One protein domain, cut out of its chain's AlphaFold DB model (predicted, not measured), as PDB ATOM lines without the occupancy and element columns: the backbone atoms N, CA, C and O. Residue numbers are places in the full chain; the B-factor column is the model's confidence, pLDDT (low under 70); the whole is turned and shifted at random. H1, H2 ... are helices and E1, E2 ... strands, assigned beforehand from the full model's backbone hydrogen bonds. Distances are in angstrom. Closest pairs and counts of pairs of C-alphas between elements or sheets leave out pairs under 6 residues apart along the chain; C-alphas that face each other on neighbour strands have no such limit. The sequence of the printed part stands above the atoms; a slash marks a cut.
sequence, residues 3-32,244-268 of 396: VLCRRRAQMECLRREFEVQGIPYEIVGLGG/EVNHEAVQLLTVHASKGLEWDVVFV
ATOM      1  N   VAL A   3    -116.769 -16.210  37.561       92.00
ATOM      2  CA  VAL A   3    -116.354 -15.666  36.266       92.00
ATOM      3  C   VAL A   3    -114.829 -15.574  36.239       92.00
ATOM      4  O   VAL A   3    -114.231 -14.719  36.893       92.00
ATOM      5  N   LEU A   4    -114.188 -16.449  35.463       89.88
ATOM      6  CA  LEU A   4    -112.733 -16.564  35.382       89.88
ATOM      7  C   LEU A   4    -112.182 -15.744  34.217       89.88
ATOM      8  O   LEU A   4    -112.328 -16.100  33.047       89.88
ATOM      9  N   CYS A   5    -111.503 -14.650  34.536       86.00
ATOM     10  CA  CYS A   5    -110.874 -13.771  33.558       86.00
ATOM     11  C   CYS A   5    -109.398 -14.130  33.346       86.00
ATOM     12  O   CYS A   5    -108.691 -14.551  34.264       86.00
ATOM     13  N   ARG A   6    -108.867 -13.906  32.138       79.31
ATOM     14  CA  ARG A   6    -107.425 -14.086  31.894       79.31
ATOM     15  C   ARG A   6    -106.609 -12.888  32.377       79.31
ATOM     16  O   ARG A   6    -105.478 -13.077  32.826       79.31
ATOM     17  N   ARG A   7    -107.150 -11.672  32.239       73.62
ATOM     18  CA  ARG A   7    -106.487 -10.407  32.607       73.62
ATOM     19  C   ARG A   7    -107.366  -9.566  33.526       73.62
ATOM     20  O   ARG A   7    -108.572  -9.485  33.309       73.62
ATOM     21  N   ARG A   8    -106.735  -8.826  34.446       71.69
ATOM     22  CA  ARG A   8    -107.419  -7.909  35.376       71.69
ATOM     23  C   ARG A   8    -108.280  -6.850  34.675       71.69
ATOM     24  O   ARG A   8    -109.394  -6.596  35.106       71.69
ATOM     25  N   ALA A   9    -107.836  -6.333  33.528       75.56
ATOM     26  CA  ALA A   9    -108.600  -5.359  32.742       75.56
ATOM     27  C   ALA A   9    -109.983  -5.865  32.271       75.56
ATOM     28  O   ALA A   9    -110.881  -5.061  32.053       75.56
ATOM     29  N   GLN A  10    -110.170  -7.184  32.109       79.56
ATOM     30  CA  GLN A  10    -111.472  -7.755  31.739       79.56
ATOM     31  C   GLN A  10    -112.460  -7.717  32.911       79.56
ATOM     32  O   GLN A  10    -113.652  -7.516  32.690       79.56
ATOM     33  N   MET A  11    -111.957  -7.866  34.142       82.81
ATOM     34  CA  MET A  11    -112.781  -7.837  35.351       82.81
ATOM     35  C   MET A  11    -113.415  -6.462  35.550       82.81
ATOM     36  O   MET A  11    -114.589  -6.393  35.869       82.81
ATOM     37  N   GLU A  12    -112.691  -5.375  35.267       80.62
ATOM     38  CA  GLU A  12    -113.217  -4.005  35.374       80.62
ATOM     39  C   GLU A  12    -114.400  -3.743  34.425       80.62
ATOM     40  O   GLU A  12    -115.357  -3.065  34.793       80.62
ATOM     41  N   CYS A  13    -114.377  -4.304  33.213       85.62
ATOM     42  CA  CYS A  13    -115.513  -4.193  32.296       85.62
ATOM     43  C   CYS A  13    -116.738  -4.962  32.810       85.62
ATOM     44  O   CYS A  13    -117.851  -4.450  32.743       85.62
ATOM     45  N   LEU A  14    -116.530  -6.175  33.328       88.31
ATOM     46  CA  LEU A  14    -117.603  -7.008  33.883       88.31
ATOM     47  C   LEU A  14    -118.185  -6.402  35.159       88.31
ATOM     48  O   LEU A  14    -119.399  -6.382  35.317       88.31
ATOM     49  N   ARG A  15    -117.322  -5.844  36.015       86.38
ATOM     50  CA  ARG A  15    -117.681  -5.106  37.226       86.38
ATOM     51  C   ARG A  15    -118.720  -4.032  36.924       86.38
ATOM     52  O   ARG A  15    -119.787  -4.017  37.521       86.38
ATOM     53  N   ARG A  16    -118.420  -3.166  35.952       87.19
ATOM     54  CA  ARG A  16    -119.321  -2.079  35.545       87.19
ATOM     55  C   ARG A  16    -120.665  -2.597  35.049       87.19
ATOM     56  O   ARG A  16    -121.688  -2.010  35.367       87.19
ATOM     57  N   GLU A  17    -120.671  -3.685  34.284       92.25
ATOM     58  CA  GLU A  17    -121.925  -4.257  33.789       92.25
ATOM     59  C   GLU A  17    -122.742  -4.886  34.924       92.25
ATOM     60  O   GLU A  17    -123.952  -4.700  34.985       92.25
ATOM     61  N   PHE A  18    -122.098  -5.571  35.870       91.00
ATOM     62  CA  PHE A  18    -122.780  -6.105  37.049       91.00
ATOM     63  C   PHE A  18    -123.380  -4.998  37.916       91.00
ATOM     64  O   PHE A  18    -124.508  -5.151  38.373       91.00
ATOM     65  N   GLU A  19    -122.703  -3.855  38.056       86.38
ATOM     66  CA  GLU A  19    -123.266  -2.670  38.717       86.38
ATOM     67  C   GLU A  19    -124.506  -2.137  37.997       86.38
ATOM     68  O   GLU A  19    -125.522  -1.877  38.638       86.38
ATOM     69  N   VAL A  20    -124.450  -2.013  36.667       92.94
ATOM     70  CA  VAL A  20    -125.585  -1.546  35.853       92.94
ATOM     71  C   VAL A  20    -126.786  -2.488  35.968       92.94
ATOM     72  O   VAL A  20    -127.924  -2.025  36.024       92.94
ATOM     73  N   GLN A  21    -126.542  -3.797  36.022       93.44
ATOM     74  CA  GLN A  21    -127.584  -4.822  36.110       93.44
ATOM     75  C   GLN A  21    -128.010  -5.138  37.556       93.44
ATOM     76  O   GLN A  21    -128.908  -5.952  37.758       93.44
ATOM     77  N   GLY A  22    -127.373  -4.530  38.564       88.50
ATOM     78  CA  GLY A  22    -127.641  -4.809  39.978       88.50
ATOM     79  C   GLY A  22    -127.295  -6.239  40.412       88.50
ATOM     80  O   GLY A  22    -127.911  -6.761  41.338       88.50
ATOM     81  N   ILE A  23    -126.344  -6.891  39.739       89.50
ATOM     82  CA  ILE A  23    -125.898  -8.247  40.079       89.50
ATOM     83  C   ILE A  23    -124.868  -8.141  41.212       89.50
ATOM     84  O   ILE A  23    -123.838  -7.493  41.016       89.50
ATOM     85  N   PRO A  24    -125.094  -8.774  42.378       85.25
ATOM     86  CA  PRO A  24    -124.108  -8.790  43.449       85.25
ATOM     87  C   PRO A  24    -122.865  -9.546  42.986       85.25
ATOM     88  O   PRO A  24    -122.948 -10.657  42.453       85.25
ATOM     89  N   TYR A  25    -121.701  -8.939  43.179       85.75
ATOM     90  CA  TYR A  25    -120.440  -9.523  42.764       85.75
ATOM     91  C   TYR A  25    -119.350  -9.284  43.801       85.75
ATOM     92  O   TYR A  25    -119.361  -8.294  44.529       85.75
ATOM     93  N   GLU A  26    -118.382 -10.189  43.821       81.19
ATOM     94  CA  GLU A  26    -117.183 -10.096  44.640       81.19
ATOM     95  C   GLU A  26    -115.974 -10.322  43.742       81.19
ATOM     96  O   GLU A  26    -115.982 -11.231  42.915       81.19
ATOM     97  N   ILE A  27    -114.934  -9.497  43.869       78.94
ATOM     98  CA  ILE A  27    -113.711  -9.700  43.097       78.94
ATOM     99  C   ILE A  27    -112.648 -10.330  43.989       78.94
ATOM    100  O   ILE A  27    -112.221  -9.733  44.973       78.94
ATOM    101  N   VAL A  28    -112.199 -11.520  43.607       74.38
ATOM    102  CA  VAL A  28    -111.225 -12.322  44.347       74.38
ATOM    103  C   VAL A  28    -109.856 -12.206  43.664       74.38
ATOM    104  O   VAL A  28    -109.725 -12.376  42.447       74.38
ATOM    105  N   GLY A  29    -108.816 -11.889  44.442       63.91
ATOM    106  CA  GLY A  29    -107.424 -11.848  43.964       63.91
ATOM    107  C   GLY A  29    -107.039 -10.630  43.104       63.91
ATOM    108  O   GLY A  29    -106.182 -10.735  42.219       63.91
ATOM    109  N   LEU A  30    -107.678  -9.468  43.304       55.75
ATOM    110  CA  LEU A  30    -107.335  -8.230  42.578       55.75
ATOM    111  C   LEU A  30    -106.044  -7.543  43.052       55.75
ATOM    112  O   LEU A  30    -105.483  -6.755  42.290       55.75
ATOM    113  N   GLY A  31    -105.569  -7.878  44.247       60.16
ATOM    114  CA  GLY A  31    -104.354  -7.368  44.874       60.16
ATOM    115  C   GLY A  31    -103.896  -8.332  45.963       60.16
ATOM    116  O   GLY A  31    -104.621  -9.279  46.285       60.16
ATOM    117  N   GLY A  32    -102.688  -8.116  46.467       75.19
ATOM    118  CA  GLY A  32    -102.189  -8.827  47.637       75.19
ATOM    119  C   GLY A  32    -102.784  -8.282  48.917       75.19
ATOM    120  O   GLY A  32    -103.348  -7.188  48.940       75.19
ATOM    121  N   GLU A 244    -114.612 -15.679  52.693       55.34
ATOM    122  CA  GLU A 244    -115.851 -16.427  52.907       55.34
ATOM    123  C   GLU A 244    -116.698 -16.223  51.654       55.34
ATOM    124  O   GLU A 244    -117.111 -15.100  51.352       55.34
ATOM    125  N   VAL A 245    -116.849 -17.295  50.875       58.12
ATOM    126  CA  VAL A 245    -117.495 -17.245  49.571       58.12
ATOM    127  C   VAL A 245    -118.917 -16.781  49.809       58.12
ATOM    128  O   VAL A 245    -119.740 -17.526  50.342       58.12
ATOM    129  N   ASN A 246    -119.229 -15.547  49.415       65.62
ATOM    130  CA  ASN A 246    -120.616 -15.133  49.397       65.62
ATOM    131  C   ASN A 246    -121.311 -15.920  48.280       65.62
ATOM    132  O   ASN A 246    -121.222 -15.570  47.103       65.62
ATOM    133  N   HIS A 247    -121.994 -16.999  48.657       68.19
ATOM    134  CA  HIS A 247    -122.718 -17.859  47.724       68.19
ATOM    135  C   HIS A 247    -123.833 -17.110  46.971       68.19
ATOM    136  O   HIS A 247    -124.250 -17.564  45.903       68.19
ATOM    137  N   GLU A 248    -124.279 -15.957  47.480       75.94
ATOM    138  CA  GLU A 248    -125.272 -15.087  46.842       75.94
ATOM    139  C   GLU A 248    -124.655 -14.107  45.827       75.94
ATOM    140  O   GLU A 248    -125.389 -13.493  45.052       75.94
ATOM    141  N   ALA A 249    -123.323 -13.971  45.787       84.31
ATOM    142  CA  ALA A 249    -122.608 -13.091  44.866       84.31
ATOM    143  C   ALA A 249    -121.836 -13.868  43.786       84.31
ATOM    144  O   ALA A 249    -121.358 -14.990  43.971       84.31
ATOM    145  N   VAL A 250    -121.691 -13.254  42.612       88.38
ATOM    146  CA  VAL A 250    -120.855 -13.789  41.533       88.38
ATOM    147  C   VAL A 250    -119.390 -13.475  41.826       88.38
ATOM    148  O   VAL A 250    -119.013 -12.308  41.910       88.38
ATOM    149  N   GLN A 251    -118.544 -14.500  41.921       88.31
ATOM    150  CA  GLN A 251    -117.110 -14.309  42.136       88.31
ATOM    151  C   GLN A 251    -116.383 -14.020  40.819       88.31
ATOM    152  O   GLN A 251    -116.401 -14.838  39.902       88.31
ATOM    153  N   LEU A 252    -115.726 -12.869  40.703       87.62
ATOM    154  CA  LEU A 252    -114.835 -12.531  39.592       87.62
ATOM    155  C   LEU A 252    -113.402 -12.771  40.029       87.62
ATOM    156  O   LEU A 252    -112.951 -12.190  41.008       87.62
ATOM    157  N   LEU A 253    -112.657 -13.568  39.278       85.75
ATOM    158  CA  LEU A 253    -111.268 -13.846  39.612       85.75
ATOM    159  C   LEU A 253    -110.459 -14.200  38.378       85.75
ATOM    160  O   LEU A 253    -110.994 -14.378  37.282       85.75
ATOM    161  N   THR A 254    -109.142 -14.293  38.539       83.62
ATOM    162  CA  THR A 254    -108.296 -14.776  37.447       83.62
ATOM    163  C   THR A 254    -108.301 -16.301  37.373       83.62
ATOM    164  O   THR A 254    -108.431 -16.977  38.385       83.62
ATOM    165  N   VAL A 255    -108.066 -16.857  36.179       84.19
ATOM    166  CA  VAL A 255    -107.871 -18.315  35.996       84.19
ATOM    167  C   VAL A 255    -106.730 -18.869  36.870       84.19
ATOM    168  O   VAL A 255    -106.706 -20.051  37.179       84.19
ATOM    169  N   HIS A 256    -105.756 -18.039  37.259       74.88
ATOM    170  CA  HIS A 256    -104.668 -18.478  38.145       74.88
ATOM    171  C   HIS A 256    -105.142 -18.515  39.601       74.88
ATOM    172  O   HIS A 256    -104.906 -19.500  40.293       74.88
ATOM    173  N   ALA A 257    -105.887 -17.488  40.019       73.75
ATOM    174  CA  ALA A 257    -106.493 -17.402  41.345       73.75
ATOM    175  C   ALA A 257    -107.582 -18.463  41.592       73.75
ATOM    176  O   ALA A 257    -107.988 -18.658  42.726       73.75
ATOM    177  N   SER A 258    -108.063 -19.162  40.556       81.94
ATOM    178  CA  SER A 258    -109.080 -20.210  40.709       81.94
ATOM    179  C   SER A 258    -108.517 -21.568  41.128       81.94
ATOM    180  O   SER A 258    -109.259 -22.545  41.207       81.94
ATOM    181  N   LYS A 259    -107.198 -21.685  41.301       77.50
ATOM    182  CA  LYS A 259    -106.547 -22.954  41.629       77.50
ATOM    183  C   LYS A 259    -106.960 -23.404  43.034       77.50
ATOM    184  O   LYS A 259    -106.727 -22.691  43.994       77.50
ATOM    185  N   GLY A 260    -107.515 -24.612  43.139       74.69
ATOM    186  CA  GLY A 260    -107.960 -25.177  44.420       74.69
ATOM    187  C   GLY A 260    -109.358 -24.736  44.860       74.69
ATOM    188  O   GLY A 260    -109.810 -25.172  45.911       74.69
ATOM    189  N   LEU A 261    -110.045 -23.927  44.050       82.12
ATOM    190  CA  LEU A 261    -111.411 -23.477  44.299       82.12
ATOM    191  C   LEU A 261    -112.403 -24.195  43.372       82.12
ATOM    192  O   LEU A 261    -112.063 -24.565  42.243       82.12
ATOM    193  N   GLU A 262    -113.641 -24.356  43.837       86.56
ATOM    194  CA  GLU A 262    -114.722 -25.013  43.100       86.56
ATOM    195  C   GLU A 262    -116.035 -24.222  43.161       86.56
ATOM    196  O   GLU A 262    -116.330 -23.534  44.136       86.56
ATOM    197  N   TRP A 263    -116.826 -24.307  42.087       88.88
ATOM    198  CA  TRP A 263    -118.129 -23.649  41.965       88.88
ATOM    199  C   TRP A 263    -119.084 -24.496  41.128       88.88
ATOM    200  O   TRP A 263    -118.662 -25.104  40.143       88.88
ATOM    201  N   ASP A 264    -120.383 -24.415  41.423       88.44
ATOM    202  CA  ASP A 264    -121.426 -25.104  40.643       88.44
ATOM    203  C   ASP A 264    -121.484 -24.643  39.180       88.44
ATOM    204  O   ASP A 264    -121.798 -25.409  38.270       88.44
ATOM    205  N   VAL A 265    -121.201 -23.357  38.943       91.19
ATOM    206  CA  VAL A 265    -121.283 -22.722  37.624       91.19
ATOM    207  C   VAL A 265    -120.117 -21.757  37.445       91.19
ATOM    208  O   VAL A 265    -119.941 -20.830  38.243       91.19
ATOM    209  N   VAL A 266    -119.369 -21.948  36.354       92.50
ATOM    210  CA  VAL A 266    -118.183 -21.167  35.988       92.50
ATOM    211  C   VAL A 266    -118.335 -20.593  34.577       92.50
ATOM    212  O   VAL A 266    -118.534 -21.326  33.610       92.50
ATOM    213  N   PHE A 267    -118.184 -19.277  34.440       92.88
ATOM    214  CA  PHE A 267    -118.102 -18.572  33.164       92.88
ATOM    215  C   PHE A 267    -116.647 -18.231  32.853       92.88
ATOM    216  O   PHE A 267    -115.927 -17.731  33.709       92.88
ATOM    217  N   VAL A 268    -116.215 -18.438  31.610       91.00
ATOM    218  CA  VAL A 268    -114.863 -18.071  31.157       91.00
ATOM    219  C   VAL A 268    -114.981 -17.111  29.968       91.00
ATOM    220  O   VAL A 268    -115.025 -17.549  28.815       91.00
TER     221      VAL A 268
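AT A GLANCE: This is residues 3 to 32 and 244 to 268 of the 396 residues of the protein "DNA helicase" of Arthrobacter sp. Hiyo8 (UniProt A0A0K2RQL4). A small, staggered sheet of three short parallel strands has one long helix, H1, running along one face, and residues 255 to 268, with no named element, loop past the side of the sheet away from H1. These are two layers, a helix on one face of a sheet. The printed part has 55 residues with one named helix and three named strands, in the order E1, H1, E2, E3 along the chain; the sheet's order is E1, E3, E2. The class is mixed, helices and strands, with under half of the residues in named elements. The whole is compact, with a radius of gyration of the C-alphas of 10.7 A, and spans 31 by 24 by 22 A.

IN THESE COORDINATES: Start in the sheet with E3, residues 250 to 254, 13.2 A long, which ends at C-alpha 254 at (-108.296, -14.776, 37.447). Beside it find E1, residues 3 to 5, beginning at C-alpha 3 at (-116.354, -15.666, 36.266), and E2, residues 25 to 27. H1, residues 8 to 21, runs 20.4 A from C-alpha 8 at (-107.419, -7.909, 35.376).

HOW THE PARTS SIT: Look first at E3, the inner strand: it pairs with E2 over residues 250 to 252, where N 252 and O 26 are 2.8 A apart, within hydrogen-bond range. Over residues 252 to 254 it pairs with E1, where N 5 and O 253 are 2.8 A apart, also within hydrogen-bond range. The edge strands E1 and E2 are apart. H1 is on the sheet at a height over the sheet of 9.2 A, over E3 and, only just, with 3 of its C-alphas, over E2. It runs along the strands, at 2 degrees to E3 on the local plane; the closest C-alphas of H1 and E3 are those of Met 11 and Leu 252, 6.7 A apart. E1, H1 and E2 form a split strand-helix-strand unit, two strands running the same way with E3 between them, and its crossover is right-handed. In H1, 8 of 10 O i to N i+4 pairs are within hydrogen-bond range.

THE WHOLE: The C-alphas farthest apart are those of Val 20 and Gly 260, 30.7 A. Residues 33 to 243 are not printed, and C-alphas 32 and 244 are 16.5 A apart across this cut, which falls in the link from E2 to E3. The links E1 to H1 and H1 to E2 are tight. Look for pLDDT under 70 at residues 29 to 31 and 244 to 247.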